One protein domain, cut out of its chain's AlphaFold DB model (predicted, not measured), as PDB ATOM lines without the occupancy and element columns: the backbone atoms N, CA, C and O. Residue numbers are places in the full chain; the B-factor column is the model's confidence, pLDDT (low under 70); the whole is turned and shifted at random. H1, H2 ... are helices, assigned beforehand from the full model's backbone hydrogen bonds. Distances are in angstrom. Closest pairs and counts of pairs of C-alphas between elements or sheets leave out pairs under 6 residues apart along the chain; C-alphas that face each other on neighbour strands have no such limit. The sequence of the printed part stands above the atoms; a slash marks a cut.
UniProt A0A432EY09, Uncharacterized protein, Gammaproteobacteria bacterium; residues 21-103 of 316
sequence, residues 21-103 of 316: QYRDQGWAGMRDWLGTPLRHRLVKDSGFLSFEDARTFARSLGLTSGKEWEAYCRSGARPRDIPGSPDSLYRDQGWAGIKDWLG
ATOM      1  N   GLN A  21     132.523  97.722 180.725       55.62
ATOM      2  CA  GLN A  21     131.800  98.969 180.980       55.62
ATOM      3  C   GLN A  21     132.109 100.127 180.006       55.62
ATOM      4  O   GLN A  21     131.290 101.032 179.888       55.62
ATOM      5  N   TYR A  22     133.244 100.105 179.293       57.81
ATOM      6  CA  TYR A  22     133.614 101.155 178.321       57.81
ATOM      7  C   TYR A  22     133.351 100.761 176.864       57.81
ATOM      8  O   TYR A  22     133.608 101.545 175.950       57.81
ATOM      9  N   ARG A  23     132.818  99.556 176.623       55.12
ATOM     10  CA  ARG A  23     132.547  99.052 175.270       55.12
ATOM     11  C   ARG A  23     131.526  99.915 174.522       55.12
ATOM     12  O   ARG A  23     131.665 100.097 173.318       55.12
ATOM     13  N   ASP A  24     130.580 100.495 175.255       54.47
ATOM     14  CA  ASP A  24     129.538 101.379 174.721       54.47
ATOM     15  C   ASP A  24     129.920 102.873 174.807       54.47
ATOM     16  O   ASP A  24     129.160 103.735 174.377       54.47
ATOM     17  N   GLN A  25     131.112 103.195 175.334       62.47
ATOM     18  CA  GLN A  25     131.603 104.566 175.556       62.47
ATOM     19  C   GLN A  25     132.666 105.005 174.527       62.47
ATOM     20  O   GLN A  25     133.460 105.903 174.791       62.47
ATOM     21  N   GLY A  26     132.697 104.375 173.348       56.06
ATOM     22  CA  GLY A  26     133.582 104.782 172.248       56.06
ATOM     23  C   GLY A  26     134.977 104.150 172.253       56.06
ATOM     24  O   GLY A  26     135.867 104.652 171.574       56.06
ATOM     25  N   TRP A  27     135.188 103.041 172.971       65.31
ATOM     26  CA  TRP A  27     136.457 102.307 172.930       65.31
ATOM     27  C   TRP A  27     136.742 101.733 171.528       65.31
ATOM     28  O   TRP A  27     136.121 100.755 171.106       65.31
ATOM     29  N   ALA A  28     137.708 102.324 170.814       60.22
ATOM     30  CA  ALA A  28     138.056 101.967 169.434       60.22
ATOM     31  C   ALA A  28     139.196 100.928 169.306       60.22
ATOM     32  O   ALA A  28     139.568 100.545 168.196       60.22
ATOM     33  N   GLY A  29     139.736 100.438 170.428       63.38
ATOM     34  CA  GLY A  29     140.806  99.434 170.473       63.38
ATOM     35  C   GLY A  29     142.111  99.951 171.083       63.38
ATOM     36  O   GLY A  29     142.224 101.109 171.477       63.38
ATOM     37  N   MET A  30     143.124  99.083 171.192       70.44
ATOM     38  CA  MET A  30     144.357  99.406 171.924       70.44
ATOM     39  C   MET A  30     145.206 100.471 171.212       70.44
ATOM     40  O   MET A  30     145.875 101.265 171.865       70.44
ATOM     41  N   ARG A  31     145.143 100.530 169.874       64.50
ATOM     42  CA  ARG A  31     145.856 101.530 169.051       64.50
ATOM     43  C   ARG A  31     145.430 102.976 169.343       64.50
ATOM     44  O   ARG A  31     146.283 103.863 169.327       64.50
ATOM     45  N   ASP A  32     144.139 103.176 169.611       68.12
ATOM     46  CA  ASP A  32     143.539 104.464 169.983       68.12
ATOM     47  C   ASP A  32     143.967 104.868 171.401       68.12
ATOM     48  O   ASP A  32     144.480 105.962 171.623       68.12
ATOM     49  N   TRP A  33     143.907 103.922 172.345       70.44
ATOM     50  CA  TRP A  33     144.322 104.158 173.729       70.44
ATOM     51  C   TRP A  33     145.822 104.456 173.893       70.44
ATOM     52  O   TRP A  33     146.203 105.287 174.713       70.44
ATOM     53  N   LEU A  34     146.682 103.810 173.102       67.12
ATOM     54  CA  LEU A  34     148.127 104.058 173.109       67.12
ATOM     55  C   LEU A  34     148.529 105.353 172.368       67.12
ATOM     56  O   LEU A  34     149.714 105.683 172.337       67.12
ATOM     57  N   GLY A  35     147.580 106.093 171.774       61.34
ATOM     58  CA  GLY A  35     147.833 107.390 171.131       61.34
ATOM     59  C   GLY A  35     148.679 107.320 169.854       61.34
ATOM     60  O   GLY A  35     149.385 108.275 169.528       61.34
ATOM     61  N   THR A  36     148.651 106.194 169.133       54.41
ATOM     62  CA  THR A  36     149.505 105.975 167.949       54.41
ATOM     63  C   THR A  36     148.884 106.574 166.669       54.41
ATOM     64  O   THR A  36     147.805 106.140 166.264       54.41
ATOM     65  N   PRO A  37     149.515 107.559 165.986       44.22
ATOM     66  CA  PRO A  37     148.960 108.138 164.761       44.22
ATOM     67  C   PRO A  37     149.081 107.187 163.562       44.22
ATOM     68  O   PRO A  37     150.110 106.536 163.372       44.22
ATOM     69  N   LEU A  38     148.070 107.188 162.686       43.81
ATOM     70  CA  LEU A  38     148.091 106.500 161.390       43.81
ATOM     71  C   LEU A  38     149.209 107.070 160.495       43.81
ATOM     72  O   LEU A  38     149.022 108.076 159.812       43.81
ATOM     73  N   ARG A  39     150.374 106.415 160.454       41.41
ATOM     74  CA  ARG A  39     151.357 106.608 159.377       41.41
ATOM     75  C   ARG A  39     151.439 105.359 158.507       41.41
ATOM     76  O   ARG A  39     151.754 104.264 158.957       41.41
ATOM     77  N   HIS A  40     151.136 105.569 157.232       37.88
ATOM     78  CA  HIS A  40     151.216 104.605 156.140       37.88
ATOM     79  C   HIS A  40     152.611 103.953 156.057       37.88
ATOM     80  O   HIS A  40     153.598 104.671 155.895       37.88
ATOM     81  N   ARG A  41     152.689 102.610 156.049       36.09
ATOM     82  CA  ARG A  41     152.989 101.786 154.849       36.09
ATOM     83  C   ARG A  41     153.455 100.356 155.219       36.09
ATOM     84  O   ARG A  41     154.565 100.160 155.688       36.09
ATOM     85  N   LEU A  42     152.592  99.395 154.862       45.47
ATOM     86  CA  LEU A  42     152.814  97.980 154.498       45.47
ATOM     87  C   LEU A  42     153.503  97.027 155.493       45.47
ATOM     88  O   LEU A  42     154.706  96.815 155.413       45.47
ATOM     89  N   VAL A  43     152.687  96.258 156.224       38.97
ATOM     90  CA  VAL A  43     152.865  94.799 156.374       38.97
ATOM     91  C   VAL A  43     151.470  94.164 156.351       38.97
ATOM     92  O   VAL A  43     150.549  94.720 156.940       38.97
ATOM     93  N   LYS A  44     151.302  93.052 155.618       42.56
ATOM     94  CA  LYS A  44     150.054  92.275 155.464       42.56
ATOM     95  C   LYS A  44     149.210  92.268 156.749       42.56
ATOM     96  O   LYS A  44     149.700  91.829 157.786       42.56
ATOM     97  N   ASP A  45     147.961  92.724 156.629       49.78
ATOM     98  CA  ASP A  45     146.967  92.859 157.699       49.78
ATOM     99  C   ASP A  45     146.743  91.536 158.446       49.78
ATOM    100  O   ASP A  45     145.900  90.716 158.089       49.78
ATOM    101  N   SER A  46     147.510  91.318 159.510       59.22
ATOM    102  CA  SER A  46     147.251  90.253 160.479       59.22
ATOM    103  C   SER A  46     146.206  90.677 161.517       59.22
ATOM    104  O   SER A  46     145.773  89.858 162.317       59.22
ATOM    105  N   GLY A  47     145.789  91.951 161.517       71.75
ATOM    106  CA  GLY A  47     144.866  92.513 162.506       71.75
ATOM    107  C   GLY A  47     145.462  92.667 163.912       71.75
ATOM    108  O   GLY A  47     144.757  93.128 164.804       71.75
ATOM    109  N   PHE A  48     146.740  92.324 164.119       79.25
ATOM    110  CA  PHE A  48     147.410  92.345 165.423       79.25
ATOM    111  C   PHE A  48     148.340  93.561 165.602       79.25
ATOM    112  O   PHE A  48     148.758  94.207 164.637       79.25
ATOM    113  N   LEU A  49     148.640  93.905 166.855       81.75
ATOM    114  CA  LEU A  49     149.622  94.923 167.245       81.75
ATOM    115  C   LEU A  49     151.068  94.489 166.939       81.75
ATOM    116  O   LEU A  49     151.348  93.304 166.730       81.75
ATOM    117  N   SER A  50     151.995  95.453 166.941       85.62
ATOM    118  CA  SER A  50     153.434  95.166 166.894       85.62
ATOM    119  C   SER A  50     153.871  94.396 168.149       85.62
ATOM    120  O   SER A  50     153.186  94.432 169.174       85.62
ATOM    121  N   PHE A  51     155.011  93.699 168.087       83.81
ATOM    122  CA  PHE A  51     155.527  92.954 169.240       83.81
ATOM    123  C   PHE A  51     155.693  93.842 170.482       83.81
ATOM    124  O   PHE A  51     155.242  93.458 171.558       83.81
ATOM    125  N   GLU A  52     156.281  95.031 170.341       84.44
ATOM    126  CA  GLU A  52     156.549  95.914 171.484       84.44
ATOM    127  C   GLU A  52     155.269  96.527 172.071       84.44
ATOM    128  O   GLU A  52     155.123  96.582 173.295       84.44
ATOM    129  N   ASP A  53     154.297  96.903 171.234       83.44
ATOM    130  CA  ASP A  53     153.019  97.454 171.711       83.44
ATOM    131  C   ASP A  53     152.197  96.380 172.431       83.44
ATOM    132  O   ASP A  53     151.680  96.585 173.533       83.44
ATOM    133  N   ALA A  54     152.125  95.187 171.838       86.88
ATOM    134  CA  ALA A  54     151.404  94.064 172.413       86.88
ATOM    135  C   ALA A  54     152.073  93.549 173.703       86.88
ATOM    136  O   ALA A  54     151.377  93.167 174.648       86.88
ATOM    137  N   ARG A  55     153.409  93.602 173.792       87.00
ATOM    138  CA  ARG A  55     154.180  93.277 175.003       87.00
ATOM    139  C   ARG A  55     153.982  94.315 176.102       87.00
ATOM    140  O   ARG A  55     153.842  93.951 177.268       87.00
ATOM    141  N   THR A  56     153.917  95.595 175.748       86.00
ATOM    142  CA  THR A  56     153.606  96.677 176.695       86.00
ATOM    143  C   THR A  56     152.215  96.489 177.295       86.00
ATOM    144  O   THR A  56     152.054  96.545 178.517       86.00
ATOM    145  N   PHE A  57     151.229  96.143 176.463       86.81
ATOM    146  CA  PHE A  57     149.900  95.773 176.938       86.81
ATOM    147  C   PHE A  57     149.931  94.548 177.859       86.81
ATOM    148  O   PHE A  57     149.412  94.607 178.974       86.81
ATOM    149  N   ALA A  58     150.572  93.454 177.439       86.88
ATOM    150  CA  ALA A  58     150.632  92.225 178.228       86.88
ATOM    151  C   ALA A  58     151.249  92.449 179.620       86.88
ATOM    152  O   ALA A  58     150.782  91.874 180.602       86.88
ATOM    153  N   ARG A  59     152.246  93.337 179.718       87.75
ATOM    154  CA  ARG A  59     152.867  93.757 180.984       87.75
ATOM    155  C   ARG A  59     151.958  94.614 181.854       87.75
ATOM    156  O   ARG A  59     151.988  94.476 183.074       87.75
ATOM    157  N   SER A  60     151.126  95.461 181.248       84.19
ATOM    158  CA  SER A  60     150.161  96.298 181.976       84.19
ATOM    159  C   SER A  60     149.103  95.484 182.733       84.19
ATOM    160  O   SER A  60     148.555  95.958 183.727       84.19
ATOM    161  N   LEU A  61     148.855  94.237 182.310       85.81
ATOM    162  CA  LEU A  61     147.911  93.328 182.963       85.81
ATOM    163  C   LEU A  61     148.437  92.754 184.288       85.81
ATOM    164  O   LEU A  61     147.652  92.207 185.060       85.81
ATOM    165  N   GLY A  62     149.750  92.828 184.545       83.25
ATOM    166  CA  GLY A  62     150.358  92.313 185.777       83.25
ATOM    167  C   GLY A  62     150.299  90.789 185.942       83.25
ATOM    168  O   GLY A  62     150.474  90.290 187.051       83.25
ATOM    169  N   LEU A  63     150.046  90.037 184.866       87.75
ATOM    170  CA  LEU A  63     150.031  88.572 184.901       87.75
ATOM    171  C   LEU A  63     151.463  88.038 185.035       87.75
ATOM    172  O   LEU A  63     152.397  88.583 184.458       87.75
ATOM    173  N   THR A  64     151.658  86.949 185.772       83.94
ATOM    174  CA  THR A  64     153.001  86.426 186.093       83.94
ATOM    175  C   THR A  64     153.269  85.033 185.532       83.94
ATOM    176  O   THR A  64     154.411  84.555 185.527       83.94
ATOM    177  N   SER A  65     152.231  84.361 185.029       86.56
ATOM    178  CA  SER A  65     152.323  82.991 184.536       86.56
ATOM    179  C   SER A  65     151.584  82.781 183.215       86.56
ATOM    180  O   SER A  65     150.581  83.425 182.916       86.56
ATOM    181  N   GLY A  66     152.052  81.814 182.419       87.62
ATOM    182  CA  GLY A  66     151.352  81.430 181.189       87.62
ATOM    183  C   GLY A  66     149.935  80.908 181.443       87.62
ATOM    184  O   GLY A  66     149.053  81.147 180.632       87.62
ATOM    185  N   LYS A  67     149.682  80.289 182.605       89.25
ATOM    186  CA  LYS A  67     148.335  79.846 183.001       89.25
ATOM    187  C   LYS A  67     147.376  81.021 183.182       89.25
ATOM    188  O   LYS A  67     146.236  80.946 182.737       89.25
ATOM    189  N   GLU A  68     147.841  82.098 183.810       89.62
ATOM    190  CA  GLU A  68     147.071  83.339 183.944       89.62
ATOM    191  C   GLU A  68     146.808  83.981 182.578       89.62
ATOM    192  O   GLU A  68     145.679  84.382 182.306       89.62
ATOM    193  N   TRP A  69     147.810  84.009 181.691       90.62
ATOM    194  CA  TRP A  69     147.637  84.502 180.319       90.62
ATOM    195  C   TRP A  69     146.604  83.691 179.534       90.62
ATOM    196  O   TRP A  69     145.727  84.256 178.884       90.62
ATOM    197  N   GLU A  70     146.654  82.363 179.621       89.62
ATOM    198  CA  GLU A  70     145.667  81.497 178.982       89.62
ATOM    199  C   GLU A  70     144.258  81.705 179.552       89.62
ATOM    200  O   GLU A  70     143.293  81.767 178.792       89.62
ATOM    201  N   ALA A  71     144.118  81.825 180.875       89.00
ATOM    202  CA  ALA A  71     142.833  82.108 181.515       89.00
ATOM    203  C   ALA A  71     142.272  83.468 181.069       89.00
ATOM    204  O   ALA A  71     141.092  83.565 180.733       89.00
ATOM    205  N   TYR A  72     143.128  84.488 180.972       87.94
ATOM    206  CA  TYR A  72     142.778  85.797 180.427       87.94
ATOM    207  C   TYR A  72     142.341  85.717 178.956       87.94
ATOM    208  O   TYR A  72     141.337  86.306 178.572       87.94
ATOM    209  N   CYS A  73     143.028  84.925 178.129       86.94
ATOM    210  CA  CYS A  73     142.630  84.720 176.736       86.94
ATOM    211  C   CYS A  73     141.264  84.029 176.607       86.94
ATOM    212  O   CYS A  73     140.517  84.335 175.676       86.94
ATOM    213  N   ARG A  74     140.936  83.109 177.526       85.94
ATOM    214  CA  ARG A  74     139.664  82.367 177.549       85.94
ATOM    215  C   ARG A  74     138.495  83.165 178.130       85.94
ATOM    216  O   ARG A  74     137.356  82.837 177.825       85.94
ATOM    217  N   SER A  75     138.746  84.204 178.928       84.12
ATOM    218  CA  SER A  75     137.684  85.014 179.549       84.12
ATOM    219  C   SER A  75     136.911  85.892 178.556       84.12
ATOM    220  O   SER A  75     135.887  86.466 178.911       84.12
ATOM    221  N   GLY A  76     137.407  86.033 177.322       77.56
ATOM    222  CA  GLY A  76     136.823  86.911 176.305       77.56
ATOM    223  C   GLY A  76     137.160  88.396 176.489       77.56
ATOM    224  O   GLY A  76     136.799  89.199 175.635       77.56
ATOM    225  N   ALA A  77     137.895  88.763 177.547       79.69
ATOM    226  CA  ALA A  77     138.338  90.136 177.806       79.69
ATOM    227  C   ALA A  77     139.582  90.552 176.992       79.69
ATOM    228  O   ALA A  77     140.025  91.695 177.090       79.69
ATOM    229  N   ARG A  78     140.166  89.630 176.212       85.12
ATOM    230  CA  ARG A  78     141.333  89.891 175.357       85.12
ATOM    231  C   ARG A  78     140.937  90.752 174.145       85.12
ATOM    232  O   ARG A  78     140.084  90.318 173.366       85.12
ATOM    233  N   PRO A  79     141.593  91.905 173.921       82.38
ATOM    234  CA  PRO A  79     141.411  92.698 172.709       82.38
ATOM    235  C   PRO A  79     141.688  91.892 171.432       82.38
ATOM    236  O   PRO A  79     142.556  91.015 171.400       82.38
ATOM    237  N   ARG A  80     140.945  92.180 170.357       77.75
ATOM    238  CA  ARG A  80     141.061  91.445 169.082       77.75
ATOM    239  C   ARG A  80     142.434  91.606 168.424       77.75
ATOM    240  O   ARG A  80     142.878  90.686 167.748       77.75
ATOM    241  N   ASP A  81     143.086  92.734 168.670       80.31
ATOM    242  CA  ASP A  81     144.403  93.122 168.166       80.31
ATOM    243  C   ASP A  81     145.576  92.578 169.002       80.31
ATOM    244  O   ASP A  81     146.738  92.760 168.635       80.31
ATOM    245  N   ILE A  82     145.301  91.841 170.083       83.69
ATOM    246  CA  ILE A  82     146.306  91.136 170.887       83.69
ATOM    247  C   ILE A  82     146.224  89.640 170.590       83.69
ATOM    248  O   ILE A  82     145.165  89.051 170.802       83.69
ATOM    249  N   PRO A  83     147.296  88.967 170.144       84.31
ATOM    250  CA  PRO A  83     147.232  87.541 169.837       84.31
ATOM    251  C   PRO A  83     147.037  86.695 171.101       84.31
ATOM    252  O   PRO A  83     147.659  86.935 172.131       84.31
ATOM    253  N   GLY A  84     146.205  85.651 171.011       82.62
ATOM    254  CA  GLY A  84     146.087  84.648 172.081       82.62
ATOM    255  C   GLY A  84     147.339  83.769 172.214       82.62
ATOM    256  O   GLY A  84     147.693  83.361 173.319       82.62
ATOM    257  N   SER A  85     148.039  83.553 171.096       87.12
ATOM    258  CA  SER A  85     149.274  82.763 170.987       87.12
ATOM    259  C   SER A  85     150.433  83.641 170.489       87.12
ATOM    260  O   SER A  85     150.792  83.589 169.308       87.12
ATOM    261  N   PRO A  86     150.992  84.508 171.355       88.25
ATOM    262  CA  PRO A  86     152.069  85.425 170.975       88.25
ATOM    263  C   PRO A  86     153.370  84.702 170.582       88.25
ATOM    264  O   PRO A  86     154.133  85.229 169.778       88.25
ATOM    265  N   ASP A  87     153.595  83.481 171.073       88.12
ATOM    266  CA  ASP A  87     154.742  82.628 170.732       88.12
ATOM    267  C   ASP A  87     154.826  82.291 169.241       88.12
ATOM    268  O   ASP A  87     155.914  82.181 168.681       88.12
ATOM    269  N   SER A  88     153.670  82.122 168.604       85.31
ATOM    270  CA  SER A  88     153.578  81.726 167.206       85.31
ATOM    271  C   SER A  88     153.640  82.939 166.282       85.31
ATOM    272  O   SER A  88     154.280  82.867 165.238       85.31
ATOM    273  N   LEU A  89     153.036  84.063 166.684       87.69
ATOM    274  CA  LEU A  89     153.007  85.286 165.877       87.69
ATOM    275  C   LEU A  89     154.320  86.081 165.943       87.69
ATOM    276  O   LEU A  89     154.774  86.612 164.930       87.69
ATOM    277  N   TYR A  90     154.942  86.157 167.122       88.75
ATOM    278  CA  TYR A  90     156.136  86.976 167.356       88.75
ATOM    279  C   TYR A  90     157.427  86.166 167.463       88.75
ATOM    280  O   TYR A  90     158.446  86.701 167.903       88.75
ATOM    281  N   ARG A  91     157.404  84.893 167.044       87.56
ATOM    282  CA  ARG A  91     158.557  83.977 167.066       87.56
ATOM    283  C   ARG A  91     159.846  84.645 166.584       87.56
ATOM    284  O   ARG A  91     160.849  84.603 167.288       87.56
ATOM    285  N   ASP A  92     159.773  85.311 165.434       85.19
ATOM    286  CA  ASP A  92     160.916  85.951 164.773       85.19
ATOM    287  C   ASP A  92     160.988  87.469 165.034       85.19
ATOM    288  O   ASP A  92     161.803  88.173 164.445       85.19
ATOM    289  N   GLN A  93     160.138  87.986 165.927       81.81
ATOM    290  CA  GLN A  93     160.008  89.413 166.254       81.81
ATOM    291  C   GLN A  93     160.499  89.742 167.675       81.81
ATOM    292  O   GLN A  93     160.152  90.785 168.216       81.81
ATOM    293  N   GLY A  94     161.300  88.862 168.286       80.75
ATOM    294  CA  GLY A  94     161.876  89.080 169.620       80.75
ATOM    295  C   GLY A  94     161.232  88.271 170.748       80.75
ATOM    296  O   GLY A  94     161.515  88.519 171.920       80.75
ATOM    297  N   TRP A  95     160.397  87.276 170.432       85.81
ATOM    298  CA  TRP A  95     159.812  86.389 171.435       85.81
ATOM    299  C   TRP A  95     160.876  85.613 172.235       85.81
ATOM    300  O   TRP A  95     161.532  84.706 171.725       85.81
ATOM    301  N   ALA A  96     160.984  85.914 173.531       84.56
ATOM    302  CA  ALA A  96     161.886  85.241 174.475       84.56
ATOM    303  C   ALA A  96     161.151  84.312 175.468       84.56
ATOM    304  O   ALA A  96     161.722  83.857 176.462       84.56
ATOM    305  N   GLY A  97     159.876  84.014 175.200       87.50
ATOM    306  CA  GLY A  97     159.023  83.170 176.035       87.50
ATOM    307  C   GLY A  97     158.004  83.944 176.873       87.50
ATOM    308  O   GLY A  97     158.123  85.143 177.116       87.50
ATOM    309  N   ILE A  98     157.000  83.217 177.373       88.56
ATOM    310  CA  ILE A  98     155.816  83.805 178.018       88.56
ATOM    311  C   ILE A  98     156.141  84.641 179.264       88.56
ATOM    312  O   ILE A  98     155.446  85.599 179.569       88.56
ATOM    313  N   LYS A  99     157.218  84.322 179.987       86.69
ATOM    314  CA  LYS A  99     157.621  85.108 181.161       86.69
ATOM    315  C   LYS A  99     158.198  86.469 180.783       86.69
ATOM    316  O   LYS A  99     157.902  87.441 181.466       86.69
ATOM    317  N   ASP A 100     158.980  86.544 179.704       87.31
ATOM    318  CA  ASP A 100     159.483  87.822 179.189       87.31
ATOM    319  C   ASP A 100     158.336  88.691 178.656       87.31
ATOM    320  O   ASP A 100     158.250  89.880 178.981       87.31
ATOM    321  N   TRP A 101     157.433  88.059 177.901       88.00
ATOM    322  CA  TRP A 101     156.221  88.669 177.359       88.00
ATOM    323  C   TRP A 101     155.379  89.351 178.437       88.00
ATOM    324  O   TRP A 101     155.023  90.515 178.303       88.00
ATOM    325  N   LEU A 102     155.133  88.646 179.541       88.94
ATOM    326  CA  LEU A 102     154.356  89.158 180.667       88.94
ATOM    327  C   LEU A 102     155.152  90.088 181.598       88.94
ATOM    328  O   LEU A 102     154.582  90.698 182.494       88.94
ATOM    329  N   GLY A 103     156.475  90.200 181.421       83.69
ATOM    330  CA  GLY A 103     157.339  90.941 182.346       83.69
ATOM    331  C   GLY A 103     157.455  90.290 183.728       83.69
ATOM    332  O   GLY A 103     157.783  90.963 184.704       83.69
TER     333      GLY A 103
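This is residues 21 to 103 of the 316 residues of an uncharacterized protein of Gammaproteobacteria bacterium (UniProt A0A432EY09). Little of this domain is regular structure: short helices sit among loops, with H2 between H1 on one side and H3, H4 and H5 on the other, and residues 21 to 28 and 37 to 45 sticking out. The 83 printed residues include five named helices, H1 to H5 in chain order, and no named strand; the class is all helix. It is compact, with a radius of gyration of 13.2 A for the C-alphas, spanning 34 by 32 by 18 A.

H1, residues 30 to 33, is near H2, residues 51 to 60. H2 touches H5, residues 98 to 102; the closest C-alphas, of Arg 59 and Leu 102, are 4.8 A apart. H3, residues 66 to 74, and H4, residues 86 to 89, are each close to H5 but not clearly touching; their closest C-alphas to Ile 98 are Gly 66, 6.0 A, and Asp 87, 7.5 A. In H2, H3 and H5 every O i to N i+4 pair is within hydrogen-bond range; H1 and H4 are too short for one.

H1 begins at C-alpha 30 (144.357, 99.406, 171.924); H5 ends at C-alpha 102 (154.356, 89.158, 180.667). H2 measures 14.2 A, H3 12.3 A.

The printed part has no cut. Links H1 to H2 and H3 to H4 are long. Residues 21 to 29, 31 to 32 and 34 to 46 have pLDDT under 70.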